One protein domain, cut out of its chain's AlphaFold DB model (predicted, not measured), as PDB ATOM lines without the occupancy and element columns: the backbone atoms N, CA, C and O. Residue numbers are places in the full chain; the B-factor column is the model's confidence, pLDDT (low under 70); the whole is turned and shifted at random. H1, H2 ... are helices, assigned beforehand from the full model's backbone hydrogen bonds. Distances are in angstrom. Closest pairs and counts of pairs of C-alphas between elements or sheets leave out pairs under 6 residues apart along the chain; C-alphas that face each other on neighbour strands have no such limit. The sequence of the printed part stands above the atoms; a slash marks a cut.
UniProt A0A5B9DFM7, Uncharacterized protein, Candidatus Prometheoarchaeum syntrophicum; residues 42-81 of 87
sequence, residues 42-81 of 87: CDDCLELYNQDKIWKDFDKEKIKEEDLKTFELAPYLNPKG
ATOM      1  N   CYS A  42     103.714 132.342 149.857       78.00
ATOM      2  CA  CYS A  42     104.834 131.518 150.308       78.00
ATOM      3  C   CYS A  42     105.426 130.735 149.135       78.00
ATOM      4  O   CYS A  42     104.657 130.336 148.260       78.00
ATOM      5  N   ASP A  43     106.716 130.397 149.187       74.38
ATOM      6  CA  ASP A  43     107.389 129.526 148.207       74.38
ATOM      7  C   ASP A  43     106.531 128.325 147.785       74.38
ATOM      8  O   ASP A  43     106.286 128.117 146.604       74.38
ATOM      9  N   ASP A  44     105.958 127.594 148.749       76.88
ATOM     10  CA  ASP A  44     105.156 126.391 148.473       76.88
ATOM     11  C   ASP A  44     103.887 126.691 147.650       76.88
ATOM     12  O   ASP A  44     103.492 125.904 146.795       76.88
ATOM     13  N   CYS A  45     103.256 127.852 147.867       77.94
ATOM     14  CA  CYS A  45     102.124 128.309 147.066       77.94
ATOM     15  C   CYS A  45     102.615 128.874 145.739       77.94
ATOM     16  O   CYS A  45     102.012 128.589 144.715       77.94
ATOM     17  N   LEU A  46     103.711 129.633 145.740       77.00
ATOM     18  CA  LEU A  46     104.338 130.209 144.559       77.00
ATOM     19  C   LEU A  46     104.744 129.107 143.557       77.00
ATOM     20  O   LEU A  46     104.530 129.285 142.362       77.00
ATOM     21  N   GLU A  47     105.186 127.933 144.032       77.50
ATOM     22  CA  GLU A  47     105.426 126.713 143.238       77.50
ATOM     23  C   GLU A  47     104.154 126.174 142.546       77.50
ATOM     24  O   GLU A  47     104.227 125.484 141.521       77.50
ATOM     25  N   LEU A  48     102.966 126.471 143.085       78.75
ATOM     26  CA  LEU A  48     101.672 126.120 142.483       78.75
ATOM     27  C   LEU A  48     101.266 127.060 141.367       78.75
ATOM     28  O   LEU A  48     100.362 126.726 140.600       78.75
ATOM     29  N   TYR A  49     101.901 128.219 141.275       81.81
ATOM     30  CA  TYR A  49     101.645 129.185 140.231       81.81
ATOM     31  C   TYR A  49     102.803 129.208 139.244       81.81
ATOM     32  O   TYR A  49     103.930 128.788 139.496       81.81
ATOM     33  N   ASN A  50     102.503 129.649 138.037       85.62
ATOM     34  CA  ASN A  50     103.493 129.812 137.002       85.62
ATOM     35  C   ASN A  50     104.146 131.186 137.177       85.62
ATOM     36  O   ASN A  50     103.702 132.151 136.557       85.62
ATOM     37  N   GLN A  51     105.174 131.260 138.029       82.19
ATOM     38  CA  GLN A  51     105.982 132.468 138.243       82.19
ATOM     39  C   GLN A  51     106.440 133.080 136.917       82.19
ATOM     40  O   GLN A  51     106.269 134.272 136.705       82.19
ATOM     41  N   ASP A  52     106.926 132.255 135.986       84.44
ATOM     42  CA  ASP A  52     107.377 132.686 134.658       84.44
ATOM     43  C   ASP A  52     106.271 133.443 133.906       84.44
ATOM     44  O   ASP A  52     106.495 134.492 133.309       84.44
ATOM     45  N   LYS A  53     105.027 132.959 134.008       84.44
ATOM     46  CA  LYS A  53     103.858 133.635 133.441       84.44
ATOM     47  C   LYS A  53     103.506 134.922 134.195       84.44
ATOM     48  O   LYS A  53     103.172 135.898 133.536       84.44
ATOM     49  N   ILE A  54     103.590 134.936 135.526       85.25
ATOM     50  CA  ILE A  54     103.338 136.135 136.345       85.25
ATOM     51  C   ILE A  54     104.331 137.236 135.963       85.25
ATOM     52  O   ILE A  54     103.908 138.323 135.580       85.25
ATOM     53  N   TRP A  55     105.631 136.928 135.956       84.56
ATOM     54  CA  TRP A  55     106.686 137.856 135.551       84.56
ATOM     55  C   TRP A  55     106.538 138.300 134.099       84.56
ATOM     56  O   TRP A  55     106.758 139.461 133.788       84.56
ATOM     57  N   LYS A  56     106.091 137.415 133.203       88.88
ATOM     58  CA  LYS A  56     105.835 137.758 131.800       88.88
ATOM     59  C   LYS A  56     104.611 138.648 131.603       88.88
ATOM     60  O   LYS A  56     104.593 139.433 130.662       88.88
ATOM     61  N   ASP A  57     103.559 138.492 132.403       88.12
ATOM     62  CA  ASP A  57     102.406 139.394 132.371       88.12
ATOM     63  C   ASP A  57     102.735 140.725 133.092       88.12
ATOM     64  O   ASP A  57     102.268 141.767 132.638       88.12
ATOM     65  N   PHE A  58     103.613 140.729 134.103       85.94
ATOM     66  CA  PHE A  58     104.179 141.943 134.718       85.94
ATOM     67  C   PHE A  58     105.082 142.734 133.754       85.94
ATOM     68  O   PHE A  58     104.855 143.918 133.543       85.94
ATOM     69  N   ASP A  59     106.030 142.072 133.080       87.88
ATOM     70  CA  ASP A  59     106.910 142.663 132.052       87.88
ATOM     71  C   ASP A  59     106.115 143.226 130.860       87.88
ATOM     72  O   ASP A  59     106.496 144.210 130.233       87.88
ATOM     73  N   LYS A  60     104.946 142.641 130.583       91.06
ATOM     74  CA  LYS A  60     103.983 143.141 129.589       91.06
ATOM     75  C   LYS A  60     103.056 144.239 130.113       91.06
ATOM     76  O   LYS A  60     102.079 144.551 129.431       91.06
ATOM     77  N   GLU A  61     103.300 144.751 131.317       85.75
ATOM     78  CA  GLU A  61     102.498 145.772 132.002       85.75
ATOM     79  C   GLU A  61     101.011 145.394 132.161       85.75
ATOM     80  O   GLU A  61     100.136 146.251 132.293       85.75
ATOM     81  N   LYS A  62     100.685 144.095 132.148       85.56
ATOM     82  CA  LYS A  62      99.315 143.616 132.396       85.56
ATOM     83  C   LYS A  62      98.995 143.488 133.879       85.56
ATOM     84  O   LYS A  62      97.822 143.516 134.240       85.56
ATOM     85  N   ILE A  63     100.020 143.296 134.705       82.88
ATOM     86  CA  ILE A  63      99.940 143.351 136.164       82.88
ATOM     87  C   ILE A  63     100.806 144.534 136.575       82.88
ATOM     88  O   ILE A  63     101.960 144.611 136.161       82.88
ATOM     89  N   LYS A  64     100.260 145.465 137.352       83.50
ATOM     90  CA  LYS A  64     101.052 146.550 137.933       83.50
ATOM     91  C   LYS A  64     101.736 146.079 139.208       83.50
ATOM     92  O   LYS A  64     101.300 145.114 139.827       83.50
ATOM     93  N   GLU A  65     102.756 146.805 139.645       81.81
ATOM     94  CA  GLU A  65     103.443 146.514 140.909       81.81
ATOM     95  C   GLU A  65     102.494 146.565 142.116       81.81
ATOM     96  O   GLU A  65     102.488 145.665 142.950       81.81
ATOM     97  N   GLU A  66     101.605 147.557 142.149       81.06
ATOM     98  CA  GLU A  66     100.542 147.668 143.156       81.06
ATOM     99  C   GLU A  66      99.574 146.470 143.138       81.06
ATOM    100  O   GLU A  66      99.088 146.040 144.187       81.06
ATOM    101  N   ASP A  67      99.345 145.896 141.954       81.94
ATOM    102  CA  ASP A  67      98.459 144.757 141.761       81.94
ATOM    103  C   ASP A  67      99.156 143.421 142.037       81.94
ATOM    104  O   ASP A  67      98.471 142.453 142.327       81.94
ATOM    105  N   LEU A  68     100.489 143.318 142.048       77.44
ATOM    106  CA  LEU A  68     101.198 142.059 142.353       77.44
ATOM    107  C   LEU A  68     100.877 141.503 143.760       77.44
ATOM    108  O   LEU A  68     100.998 140.304 144.011       77.44
ATOM    109  N   LYS A  69     100.347 142.326 144.668       78.12
ATOM    110  CA  LYS A  69      99.861 141.881 145.987       78.12
ATOM    111  C   LYS A  69      98.384 141.471 145.977       78.12
ATOM    112  O   LYS A  69      97.947 140.646 146.787       78.12
ATOM    113  N   THR A  70      97.589 142.048 145.078       79.94
ATOM    114  CA  THR A  70      96.123 141.927 145.058       79.94
ATOM    115  C   THR A  70      95.580 141.130 143.874       79.94
ATOM    116  O   THR A  70      94.412 140.727 143.929       79.94
ATOM    117  N   PHE A  71      96.402 140.835 142.868       81.50
ATOM    118  CA  PHE A  71      95.994 140.228 141.611       81.50
ATOM    119  C   PHE A  71      95.413 138.834 141.795       81.50
ATOM    120  O   PHE A  71      95.678 138.105 142.758       81.50
ATOM    121  N   GLU A  72      94.600 138.449 140.819       81.94
ATOM    122  CA  GLU A  72      94.075 137.103 140.751       81.94
ATOM    123  C   GLU A  72      95.176 136.144 140.308       81.94
ATOM    124  O   GLU A  72      95.603 136.118 139.155       81.94
ATOM    125  N   LEU A  73      95.598 135.306 141.246       77.62
ATOM    126  CA  LEU A  73      96.569 134.236 141.033       77.62
ATOM    127  C   LEU A  73      95.959 133.020 140.312       77.62
ATOM    128  O   LEU A  73      96.673 132.212 139.721       77.62
ATOM    129  N   ALA A  74      94.627 132.900 140.302       79.31
ATOM    130  CA  ALA A  74      93.890 131.816 139.649       79.31
ATOM    131  C   ALA A  74      94.282 131.556 138.171       79.31
ATOM    132  O   ALA A  74      94.563 130.405 137.837       79.31
ATOM    133  N   PRO A  75      94.375 132.559 137.270       81.81
ATOM    134  CA  PRO A  75      94.821 132.363 135.880       81.81
ATOM    135  C   PRO A  75      96.297 131.956 135.724       81.81
ATOM    136  O   PRO A  75      96.731 131.590 134.619       81.81
ATOM    137  N   TYR A  76      97.065 132.029 136.809       83.81
ATOM    138  CA  TYR A  76      98.465 131.634 136.875       83.81
ATOM    139  C   TYR A  76      98.651 130.281 137.557       83.81
ATOM    140  O   TYR A  76      99.783 129.812 137.607       83.81
ATOM    141  N   LEU A  77      97.582 129.625 138.029       82.81
ATOM    142  CA  LEU A  77      97.661 128.272 138.583       82.81
ATOM    143  C   LEU A  77      98.343 127.342 137.585       82.81
ATOM    144  O   LEU A  77      97.866 127.113 136.472       82.81
ATOM    145  N   ASN A  78      99.473 126.795 138.008       78.44
ATOM    146  CA  ASN A  78     100.184 125.767 137.295       78.44
ATOM    147  C   ASN A  78      99.655 124.409 137.776       78.44
ATOM    148  O   ASN A  78      99.986 123.978 138.878       78.44
ATOM    149  N   PRO A  79      98.882 123.670 136.961       64.56
ATOM    150  CA  PRO A  79      98.394 122.345 137.348       64.56
ATOM    151  C   PRO A  79      99.530 121.322 137.522       64.56
ATOM    152  O   PRO A  79      99.299 120.234 138.045       64.56
ATOM    153  N   LYS A  80     100.752 121.652 137.076       62.31
ATOM    154  CA  LYS A  80     101.969 120.866 137.321       62.31
ATOM    155  C   LYS A  80     102.702 121.261 138.602       62.31
ATOM    156  O   LYS A  80     103.622 120.544 138.991       62.31
ATOM    157  N   GLY A  81     102.326 122.380 139.222       60.53
ATOM    158  CA  GLY A  81     102.842 122.784 140.517       60.53
ATOM    159  C   GLY A  81     102.507 121.699 141.526       60.53
ATOM    160  O   GLY A  81     101.343 121.340 141.727       60.53
TER     161      GLY A  81
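Overview. This is residues 42 to 81 of the 87 residues of an uncharacterized protein of Candidatus Prometheoarchaeum syntrophicum (UniProt A0A5B9DFM7). There is little regular structure here: one short helix, H2, runs along the longer axis, with the one-turn helix H1 before it at one end and a long unnamed stretch, residues 60 to 81, that leaves H2's far end and folds back toward the end where H1 lies. The printed part has 40 residues with two named helices, H1 then H2, holding 13 of them, and no named strand; the class is all helix. It is compact, with a radius of gyration of the C-alphas of 9.8 A, and elongated, spanning 25 by 16 by 15 A.

Along the chain. H2, residues 51 to 59, runs 12.0 A from C-alpha 51 at (105.982, 132.468, 138.243) to C-alpha 59 at (106.910, 142.663, 132.052). H1, residues 43 to 46, begins at C-alpha 43 at (107.389, 129.526, 148.207) and is 4.8 A long.

Arrangement. H2 and H1 meet only through their link, a tight one of 4 residues. In H2 every O i to N i+4 pair is within hydrogen-bond range; H1 is too short for such a pair.

Size, cuts and confidence. The C-alphas of Glu 66 and Lys 80 are the two farthest apart, at 27.5 A. The printed part has no cut. Residues 79 to 81 have pLDDT under 70.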